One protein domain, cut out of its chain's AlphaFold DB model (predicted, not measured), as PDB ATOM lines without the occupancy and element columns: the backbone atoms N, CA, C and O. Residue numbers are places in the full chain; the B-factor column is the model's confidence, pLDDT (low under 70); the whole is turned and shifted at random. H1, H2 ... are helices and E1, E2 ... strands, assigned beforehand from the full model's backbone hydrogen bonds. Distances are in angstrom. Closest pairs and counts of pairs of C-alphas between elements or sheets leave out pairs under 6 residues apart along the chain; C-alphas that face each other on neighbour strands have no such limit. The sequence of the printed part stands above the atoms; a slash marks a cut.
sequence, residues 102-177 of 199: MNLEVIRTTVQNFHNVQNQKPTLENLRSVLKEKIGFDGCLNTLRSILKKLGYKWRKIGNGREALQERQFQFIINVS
ATOM      1  N   MET A 102     161.462 127.691 199.885       76.25
ATOM      2  CA  MET A 102     161.098 128.682 198.867       76.25
ATOM      3  C   MET A 102     162.203 129.722 198.651       76.25
ATOM      4  O   MET A 102     162.588 129.996 197.518       76.25
ATOM      5  N   ASN A 103     162.776 130.253 199.732       81.00
ATOM      6  CA  ASN A 103     163.867 131.226 199.653       81.00
ATOM      7  C   ASN A 103     165.137 130.595 199.070       81.00
ATOM      8  O   ASN A 103     165.863 131.241 198.316       81.00
ATOM      9  N   LEU A 104     165.393 129.322 199.380       82.50
ATOM     10  CA  LEU A 104     166.489 128.558 198.785       82.50
ATOM     11  C   LEU A 104     166.339 128.422 197.261       82.50
ATOM     12  O   LEU A 104     167.325 128.582 196.539       82.50
ATOM     13  N   GLU A 105     165.121 128.199 196.768       82.12
ATOM     14  CA  GLU A 105     164.854 128.098 195.330       82.12
ATOM     15  C   GLU A 105     164.998 129.450 194.616       82.12
ATOM     16  O   GLU A 105     165.562 129.528 193.520       82.12
ATOM     17  N   VAL A 106     164.607 130.547 195.273       84.06
ATOM     18  CA  VAL A 106     164.857 131.906 194.766       84.06
ATOM     19  C   VAL A 106     166.362 132.186 194.664       84.06
ATOM     20  O   VAL A 106     166.814 132.775 193.679       84.06
ATOM     21  N   ILE A 107     167.169 131.726 195.626       84.25
ATOM     22  CA  ILE A 107     168.636 131.848 195.566       84.25
ATOM     23  C   ILE A 107     169.208 131.050 194.390       84.25
ATOM     24  O   ILE A 107     170.038 131.570 193.646       84.25
ATOM     25  N   ARG A 108     168.747 129.817 194.168       83.81
ATOM     26  CA  ARG A 108     169.182 129.012 193.016       83.81
ATOM     27  C   ARG A 108     168.826 129.693 191.693       83.81
ATOM     28  O   ARG A 108     169.683 129.864 190.829       83.81
ATOM     29  N   THR A 109     167.585 130.152 191.566       84.06
ATOM     30  CA  THR A 109     167.086 130.818 190.354       84.06
ATOM     31  C   THR A 109     167.822 132.127 190.082       84.06
ATOM     32  O   THR A 109     168.168 132.425 188.944       84.06
ATOM     33  N   THR A 110     168.105 132.919 191.120       84.44
ATOM     34  CA  THR A 110     168.862 134.169 190.959       84.44
ATOM     35  C   THR A 110     170.279 133.908 190.471       84.44
ATOM     36  O   THR A 110     170.695 134.562 189.517       84.44
ATOM     37  N   VAL A 111     170.986 132.926 191.040       80.81
ATOM     38  CA  VAL A 111     172.309 132.507 190.547       80.81
ATOM     39  C   VAL A 111     172.229 132.078 189.077       80.81
ATOM     40  O   VAL A 111     173.027 132.542 188.264       80.81
ATOM     41  N   GLN A 112     171.231 131.270 188.714       77.00
ATOM     42  CA  GLN A 112     171.039 130.791 187.344       77.00
ATOM     43  C   GLN A 112     170.733 131.930 186.352       77.00
ATOM     44  O   GLN A 112     171.263 131.953 185.242       77.00
ATOM     45  N   ASN A 113     169.933 132.917 186.756       79.88
ATOM     46  CA  ASN A 113     169.588 134.064 185.916       79.88
ATOM     47  C   ASN A 113     170.789 134.972 185.635       79.88
ATOM     48  O   ASN A 113     170.907 135.485 184.525       79.88
ATOM     49  N   PHE A 114     171.700 135.155 186.596       75.06
ATOM     50  CA  PHE A 114     172.935 135.904 186.347       75.06
ATOM     51  C   PHE A 114     173.782 135.251 185.248       75.06
ATOM     52  O   PHE A 114     174.311 135.947 184.381       75.06
ATOM     53  N   HIS A 115     173.845 133.918 185.242       63.88
ATOM     54  CA  HIS A 115     174.566 133.170 184.220       63.88
ATOM     55  C   HIS A 115     173.863 133.182 182.856       63.88
ATOM     56  O   HIS A 115     174.528 133.416 181.854       63.88
ATOM     57  N   ASN A 116     172.543 132.975 182.810       65.12
ATOM     58  CA  ASN A 116     171.819 132.781 181.548       65.12
ATOM     59  C   ASN A 116     171.346 134.079 180.887       65.12
ATOM     60  O   ASN A 116     171.320 134.167 179.665       65.12
ATOM     61  N   VAL A 117     170.923 135.067 181.681       62.41
ATOM     62  CA  VAL A 117     170.283 136.290 181.167       62.41
ATOM     63  C   VAL A 117     171.299 137.411 181.006       62.41
ATOM     64  O   VAL A 117     171.239 138.160 180.037       62.41
ATOM     65  N   GLN A 118     172.240 137.535 181.944       60.69
ATOM     66  CA  GLN A 118     173.188 138.649 181.942       60.69
ATOM     67  C   GLN A 118     174.567 138.287 181.381       60.69
ATOM     68  O   GLN A 118     175.367 139.194 181.171       60.69
ATOM     69  N   ASN A 119     174.873 137.002 181.134       60.41
ATOM     70  CA  ASN A 119     176.214 136.520 180.747       60.41
ATOM     71  C   ASN A 119     177.348 137.042 181.664       60.41
ATOM     72  O   ASN A 119     178.529 137.009 181.314       60.41
ATOM     73  N   GLN A 120     176.999 137.512 182.863       61.31
ATOM     74  CA  GLN A 120     177.922 138.065 183.839       61.31
ATOM     75  C   GLN A 120     178.184 137.020 184.916       61.31
ATOM     76  O   GLN A 120     177.285 136.322 185.383       61.31
ATOM     77  N   LYS A 121     179.448 136.905 185.332       61.38
ATOM     78  CA  LYS A 121     179.820 136.038 186.452       61.38
ATOM     79  C   LYS A 121     179.274 136.682 187.727       61.38
ATOM     80  O   LYS A 121     179.695 137.801 188.027       61.38
ATOM     81  N   PRO A 122     178.384 136.016 188.483       67.12
ATOM     82  CA  PRO A 122     177.905 136.572 189.733       67.12
ATOM     83  C   PRO A 122     179.110 136.838 190.633       67.12
ATOM     84  O   PRO A 122     180.032 136.024 190.705       67.12
ATOM     85  N   THR A 123     179.116 137.977 191.308       74.75
ATOM     86  CA  THR A 123     179.944 138.196 192.492       74.75
ATOM     87  C   THR A 123     179.056 138.014 193.717       74.75
ATOM     88  O   THR A 123     177.828 138.141 193.651       74.75
ATOM     89  N   LEU A 124     179.658 137.684 194.859       79.19
ATOM     90  CA  LEU A 124     178.902 137.511 196.104       79.19
ATOM     91  C   LEU A 124     178.162 138.785 196.525       79.19
ATOM     92  O   LEU A 124     177.096 138.695 197.130       79.19
ATOM     93  N   GLU A 125     178.721 139.946 196.202       80.62
ATOM     94  CA  GLU A 125     178.123 141.243 196.500       80.62
ATOM     95  C   GLU A 125     176.902 141.513 195.628       80.62
ATOM     96  O   GLU A 125     175.832 141.798 196.161       80.62
ATOM     97  N   ASN A 126     177.015 141.295 194.316       81.12
ATOM     98  CA  ASN A 126     175.895 141.460 193.388       81.12
ATOM     99  C   ASN A 126     174.740 140.522 193.748       81.12
ATOM    100  O   ASN A 126     173.577 140.928 193.767       81.12
ATOM    101  N   LEU A 127     175.058 139.274 194.108       83.44
ATOM    102  CA  LEU A 127     174.054 138.316 194.556       83.44
ATOM    103  C   LEU A 127     173.395 138.768 195.865       83.44
ATOM    104  O   LEU A 127     172.181 138.659 196.007       83.44
ATOM    105  N   ARG A 128     174.165 139.313 196.815       85.75
ATOM    106  CA  ARG A 128     173.618 139.844 198.069       85.75
ATOM    107  C   ARG A 128     172.673 141.018 197.819       85.75
ATOM    108  O   ARG A 128     171.608 141.031 198.425       85.75
ATOM    109  N   SER A 129     173.035 141.962 196.953       84.12
ATOM    110  CA  SER A 129     172.194 143.123 196.631       84.12
ATOM    111  C   SER A 129     170.860 142.691 196.021       84.12
ATOM    112  O   SER A 129     169.805 143.046 196.541       84.12
ATOM    113  N   VAL A 130     170.890 141.805 195.022       85.44
ATOM    114  CA  VAL A 130     169.664 141.293 194.384       85.44
ATOM    115  C   VAL A 130     168.813 140.458 195.346       85.44
ATOM    116  O   VAL A 130     167.586 140.540 195.326       85.44
ATOM    117  N   LEU A 131     169.431 139.658 196.217       84.69
ATOM    118  CA  LEU A 131     168.694 138.899 197.232       84.69
ATOM    119  C   LEU A 131     168.117 139.800 198.329       84.69
ATOM    120  O   LEU A 131     167.049 139.502 198.865       84.69
ATOM    121  N   LYS A 132     168.778 140.913 198.657       87.06
ATOM    122  CA  LYS A 132     168.239 141.900 199.594       87.06
ATOM    123  C   LYS A 132     166.952 142.519 199.054       87.06
ATOM    124  O   LYS A 132     165.996 142.651 199.807       87.06
ATOM    125  N   GLU A 133     166.904 142.817 197.760       84.50
ATOM    126  CA  GLU A 133     165.712 143.364 197.103       84.50
ATOM    127  C   GLU A 133     164.585 142.333 196.957       84.50
ATOM    128  O   GLU A 133     163.434 142.637 197.250       84.50
ATOM    129  N   LYS A 134     164.900 141.099 196.538       82.06
ATOM    130  CA  LYS A 134     163.874 140.086 196.229       82.06
ATOM    131  C   LYS A 134     163.260 139.408 197.448       82.06
ATOM    132  O   LYS A 134     162.071 139.115 197.440       82.06
ATOM    133  N   ILE A 135     164.079 139.086 198.448       83.31
ATOM    134  CA  ILE A 135     163.664 138.273 199.605       83.31
ATOM    135  C   ILE A 135     163.941 138.968 200.942       83.31
ATOM    136  O   ILE A 135     163.820 138.340 201.989       83.31
ATOM    137  N   GLY A 136     164.358 140.240 200.933       81.75
ATOM    138  CA  GLY A 136     164.690 140.959 202.164       81.75
ATOM    139  C   GLY A 136     165.898 140.370 202.897       81.75
ATOM    140  O   GLY A 136     165.945 140.382 204.126       81.75
ATOM    141  N   PHE A 137     166.864 139.795 202.173       80.50
ATOM    142  CA  PHE A 137     168.009 139.119 202.784       80.50
ATOM    143  C   PHE A 137     168.892 140.075 203.616       80.50
ATOM    144  O   PHE A 137     169.668 140.862 203.074       80.50
ATOM    145  N   ASP A 138     168.831 139.943 204.944       81.06
ATOM    146  CA  ASP A 138     169.652 140.680 205.930       81.06
ATOM    147  C   ASP A 138     170.985 139.975 206.292       81.06
ATOM    148  O   ASP A 138     171.704 140.333 207.224       81.06
ATOM    149  N   GLY A 139     171.351 138.906 205.582       79.44
ATOM    150  CA  GLY A 139     172.572 138.163 205.883       79.44
ATOM    151  C   GLY A 139     173.847 138.880 205.419       79.44
ATOM    152  O   GLY A 139     173.863 139.638 204.445       79.44
ATOM    153  N   CYS A 140     174.968 138.607 206.095       81.94
ATOM    154  CA  CYS A 140     176.296 139.030 205.641       81.94
ATOM    155  C   CYS A 140     176.859 138.079 204.564       81.94
ATOM    156  O   CYS A 140     176.391 136.945 204.416       81.94
ATOM    157  N   LEU A 141     177.917 138.481 203.851       82.12
ATOM    158  CA  LEU A 141     178.523 137.677 202.772       82.12
ATOM    159  C   LEU A 141     178.894 136.249 203.216       82.12
ATOM    160  O   LEU A 141     178.700 135.289 202.473       82.12
ATOM    161  N   ASN A 142     179.351 136.073 204.459       81.94
ATOM    162  CA  ASN A 142     179.696 134.757 205.008       81.94
ATOM    163  C   ASN A 142     178.477 133.845 205.208       81.94
ATOM    164  O   ASN A 142     178.581 132.623 205.045       81.94
ATOM    165  N   THR A 143     177.317 134.419 205.539       83.00
ATOM    166  CA  THR A 143     176.067 133.651 205.604       83.00
ATOM    167  C   THR A 143     175.651 133.191 204.213       83.00
ATOM    168  O   THR A 143     175.398 132.002 204.039       83.00
ATOM    169  N   LEU A 144     175.723 134.071 203.207       84.62
ATOM    170  CA  LEU A 144     175.444 133.731 201.810       84.62
ATOM    171  C   LEU A 144     176.391 132.635 201.292       84.62
ATOM    172  O   LEU A 144     175.932 131.632 200.752       84.62
ATOM    173  N   ARG A 145     177.700 132.740 201.566       84.25
ATOM    174  CA  ARG A 145     178.685 131.679 201.261       84.25
ATOM    175  C   ARG A 145     178.315 130.336 201.893       84.25
ATOM    176  O   ARG A 145     178.448 129.292 201.255       84.25
ATOM    177  N   SER A 146     177.865 130.352 203.147       82.50
ATOM    178  CA  SER A 146     177.464 129.140 203.869       82.50
ATOM    179  C   SER A 146     176.197 128.518 203.280       82.50
ATOM    180  O   SER A 146     176.118 127.295 203.170       82.50
ATOM    181  N   ILE A 147     175.229 129.344 202.877       84.19
ATOM    182  CA  ILE A 147     173.985 128.916 202.225       84.19
ATOM    183  C   ILE A 147     174.289 128.283 200.866       84.19
ATOM    184  O   ILE A 147     173.858 127.163 200.611       84.19
ATOM    185  N   LEU A 148     175.114 128.927 200.038       83.50
ATOM    186  CA  LEU A 148     175.538 128.376 198.748       83.50
ATOM    187  C   LEU A 148     176.256 127.026 198.925       83.50
ATOM    188  O   LEU A 148     175.969 126.060 198.221       83.50
ATOM    189  N   LYS A 149     177.114 126.893 199.942       82.25
ATOM    190  CA  LYS A 149     177.753 125.607 200.258       82.25
ATOM    191  C   LYS A 149     176.739 124.526 200.662       82.25
ATOM    192  O   LYS A 149     176.912 123.369 200.275       82.25
ATOM    193  N   LYS A 150     175.688 124.880 201.416       80.94
ATOM    194  CA  LYS A 150     174.585 123.960 201.759       80.94
ATOM    195  C   LYS A 150     173.794 123.525 200.523       80.94
ATOM    196  O   LYS A 150     173.458 122.352 200.426       80.94
ATOM    197  N   LEU A 151     173.565 124.435 199.574       78.88
ATOM    198  CA  LEU A 151     172.888 124.166 198.298       78.88
ATOM    199  C   LEU A 151     173.688 123.251 197.355       78.88
ATOM    200  O   LEU A 151     173.165 122.793 196.344       78.88
ATOM    201  N   GLY A 152     174.938 122.935 197.702       78.06
ATOM    202  CA  GLY A 152     175.774 121.988 196.969       78.06
ATOM    203  C   GLY A 152     176.842 122.644 196.105       78.06
ATOM    204  O   GLY A 152     177.664 121.920 195.538       78.06
ATOM    205  N   TYR A 153     176.887 123.973 196.070       79.19
ATOM    206  CA  TYR A 153     177.901 124.716 195.350       79.19
ATOM    207  C   TYR A 153     179.286 124.616 196.022       79.19
ATOM    208  O   TYR A 153     179.410 124.605 197.252       79.19
ATOM    209  N   LYS A 154     180.354 124.544 195.222       70.19
ATOM    210  CA  LYS A 154     181.749 124.441 195.685       70.19
ATOM    211  C   LYS A 154     182.596 125.582 195.146       70.19
ATOM    212  O   LYS A 154     182.543 125.872 193.963       70.19
ATOM    213  N   TRP A 155     183.433 126.169 195.992       71.12
ATOM    214  CA  TRP A 155     184.441 127.140 195.571       71.12
ATOM    215  C   TRP A 155     185.653 126.406 194.972       71.12
ATOM    216  O   TRP A 155     186.202 125.499 195.598       71.12
ATOM    217  N   ARG A 156     186.066 126.774 193.760       66.12
ATOM    218  CA  ARG A 156     187.237 126.269 193.033       66.12
ATOM    219  C   ARG A 156     188.199 127.428 192.813       66.12
ATOM    220  O   ARG A 156     187.808 128.449 192.270       66.12
ATOM    221  N   LYS A 157     189.469 127.279 193.170       57.94
ATOM    222  CA  LYS A 157     190.471 128.312 192.883       57.94
ATOM    223  C   LYS A 157     190.724 128.399 191.375       57.94
ATOM    224  O   LYS A 157     190.972 127.385 190.728       57.94
ATOM    225  N   ILE A 158     190.649 129.605 190.830       59.41
ATOM    226  CA  ILE A 158     191.183 129.975 189.521       59.41
ATOM    227  C   ILE A 158     192.632 130.426 189.748       59.41
ATOM    228  O   ILE A 158     192.925 131.039 190.776       59.41
ATOM    229  N   GLY A 159     193.525 130.130 188.795       48.12
ATOM    230  CA  GLY A 159     194.984 130.321 188.877       48.12
ATOM    231  C   GLY A 159     195.491 131.707 189.303       48.12
ATOM    232  O   GLY A 159     196.653 131.827 189.663       48.12
ATOM    233  N   ASN A 160     194.622 132.721 189.375       58.03
ATOM    234  CA  ASN A 160     194.952 134.085 189.799       58.03
ATOM    235  C   ASN A 160     194.574 134.377 191.271       58.03
ATOM    236  O   ASN A 160     194.308 135.520 191.626       58.03
ATOM    237  N   GLY A 161     194.445 133.355 192.128       56.06
ATOM    238  CA  GLY A 161     194.091 133.528 193.549       56.06
ATOM    239  C   GLY A 161     192.619 133.879 193.823       56.06
ATOM    240  O   GLY A 161     192.251 134.131 194.970       56.06
ATOM    241  N   ARG A 162     191.771 133.859 192.787       56.88
ATOM    242  CA  ARG A 162     190.314 134.069 192.860       56.88
ATOM    243  C   ARG A 162     189.597 132.730 193.019       56.88
ATOM    244  O   ARG A 162     190.045 131.730 192.468       56.88
ATOM    245  N   GLU A 163     188.481 132.688 193.739       55.34
ATOM    246  CA  GLU A 163     187.654 131.478 193.872       55.34
ATOM    247  C   GLU A 163     186.381 131.582 193.023       55.34
ATOM    248  O   GLU A 163     185.764 132.640 192.967       55.34
ATOM    249  N   ALA A 164     186.028 130.474 192.369       54.19
ATOM    250  CA  ALA A 164     184.917 130.255 191.453       54.19
ATOM    251  C   ALA A 164     183.879 129.311 192.056       54.19
ATOM    252  O   ALA A 164     184.213 128.172 192.369       54.19
ATOM    253  N   LEU A 165     182.622 129.724 192.198       57.81
ATOM    254  CA  LEU A 165     181.563 128.808 192.640       57.81
ATOM    255  C   LEU A 165     181.093 127.888 191.505       57.81
ATOM    256  O   LEU A 165     180.616 128.402 190.506       57.81
ATOM    257  N   GLN A 166     181.143 126.571 191.704       52.72
ATOM    258  CA  GLN A 166     180.720 125.527 190.770       52.72
ATOM    259  C   GLN A 166     179.592 124.666 191.365       52.72
ATOM    260  O   GLN A 166     179.714 124.166 192.488       52.72
ATOM    261  N   GLU A 167     178.513 124.446 190.611       50.56
ATOM    262  CA  GLU A 167     177.440 123.503 190.960       50.56
ATOM    263  C   GLU A 167     177.816 122.067 190.557       50.56
ATOM    264  O   GLU A 167     178.616 121.849 189.646       50.56
ATOM    265  N   ARG A 168     177.282 121.052 191.251       47.91
ATOM    266  CA  ARG A 168     177.713 119.648 191.069       47.91
ATOM    267  C   ARG A 168     177.349 119.030 189.716       47.91
ATOM    268  O   ARG A 168     177.894 117.970 189.426       47.91
ATOM    269  N   GLN A 169     176.473 119.640 188.915       44.56
ATOM    270  CA  GLN A 169     176.076 119.089 187.609       44.56
ATOM    271  C   GLN A 169     176.210 120.052 186.424       44.56
ATOM    272  O   GLN A 169     176.256 119.585 185.294       44.56
ATOM    273  N   PHE A 170     176.393 121.355 186.655       40.25
ATOM    274  CA  PHE A 170     176.703 122.313 185.596       40.25
ATOM    275  C   PHE A 170     177.788 123.287 186.064       40.25
ATOM    276  O   PHE A 170     177.772 123.811 187.181       40.25
ATOM    277  N   GLN A 171     178.801 123.451 185.218       40.12
ATOM    278  CA  GLN A 171     180.019 124.195 185.505       40.12
ATOM    279  C   GLN A 171     179.754 125.705 185.433       40.12
ATOM    280  O   GLN A 171     180.015 126.339 184.417       40.12
ATOM    281  N   PHE A 172     179.264 126.295 186.517       45.62
ATOM    282  CA  PHE A 172     179.181 127.751 186.649       45.62
ATOM    283  C   PHE A 172     180.415 128.307 187.384       45.62
ATOM    284  O   PHE A 172     181.135 127.551 188.037       45.62
ATOM    285  N   ILE A 173     180.745 129.590 187.175       42.94
ATOM    286  CA  ILE A 173     181.946 130.274 187.698       42.94
ATOM    287  C   ILE A 173     181.515 131.623 188.297       42.94
ATOM    288  O   ILE A 173     181.208 132.552 187.555       42.94
ATOM    289  N   ILE A 174     181.529 131.746 189.626       47.09
ATOM    290  CA  ILE A 174     181.286 133.005 190.372       47.09
ATOM    291  C   ILE A 174     182.612 133.544 190.893       47.09
ATOM    292  O   ILE A 174     183.207 132.878 191.729       47.09
ATOM    293  N   ASN A 175     183.062 134.727 190.472       43.94
ATOM    294  CA  ASN A 175     184.299 135.316 190.998       43.94
ATOM    295  C   ASN A 175     184.082 135.885 192.410       43.94
ATOM    296  O   ASN A 175     183.181 136.691 192.639       43.94
ATOM    297  N   VAL A 176     184.955 135.519 193.348       46.88
ATOM    298  CA  VAL A 176     185.125 136.240 194.617       46.88
ATOM    299  C   VAL A 176     186.237 137.272 194.434       46.88
ATOM    300  O   VAL A 176     187.409 136.896 194.358       46.88
ATOM    301  N   SER A 177     185.878 138.554 194.342       41.34
ATOM    302  CA  SER A 177     186.837 139.644 194.543       41.34
ATOM    303  C   SER A 177     187.297 139.625 196.001       41.34
ATOM    304  O   SER A 177     186.502 139.435 196.924       41.34
TER     305      SER A 177
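Overview. This is residues 102 to 177 of the 199 residues of the protein "uncharacterized protein LOC114247827" of Bombyx mandarina (UniProt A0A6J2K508). A two-stranded hairpin, E1 and E2, makes one end of the domain, and three short helices set at wide angles to one another, their centres in a triangle, make the rest. H3 leads straight into the hairpin, and the last stretch, residues 167 to 177 with no named element, folds back past E2. The 76 printed residues hold three named helices and then two named strands, in the order H1 H2 H3 E1 E2; the class is mixed, helices and strands, and the sheet E1 - E2 is antiparallel. The whole is compact, with a radius of gyration of the C-alphas of 11.6 A and spans of 35 by 24 by 21 A.

Arrangement. E1, residues 154 to 158, and E2, residues 162 to 166, form a hairpin with 141 degrees between their directions. N 156 and O 164 are within hydrogen-bond range at 2.7 A, as are N 158 and O 162 at 2.8 A. H3, residues 141 to 150, is near E2, with 5 pairs of C-alphas within 10 A. H3 and E1 come closest at the C-alphas of Leu 148 and Lys 154, 8.0 A. H2, residues 124 to 135, touches H3 with residues 124 to 128 alone, about perpendicular at 83 degrees; the closest C-alphas are those of Leu 124 and Leu 141, 6.7 A. H1, residues 102 to 116, touches H2 at a steep tilt of 50 degrees, opposite ways, closest at the C-alphas of Asn 103 and Ile 135, 7.1 A. H1 and H3 are near each other. H1 and H2 are apart from both strands. In H1, H2 and H3 every O i to N i+4 pair is within hydrogen-bond range.

Along the chain. E1 is 12.6 A long and E2 13.0 A, ending at C-alpha 166 (180.720, 125.527, 190.770). H1 begins at C-alpha 102 (161.098, 128.682, 198.867) and is 20.8 A long; H2 is 15.7 A and H3 14.3 A.

Size, cuts and confidence. The C-alphas farthest apart, of Met 102 and Asn 160, are 35.5 A apart. The printed part has no cut and no long link. Mean pLDDT of the printed part is 70.5; residues 115 to 122 and 156 to 177 are under 70.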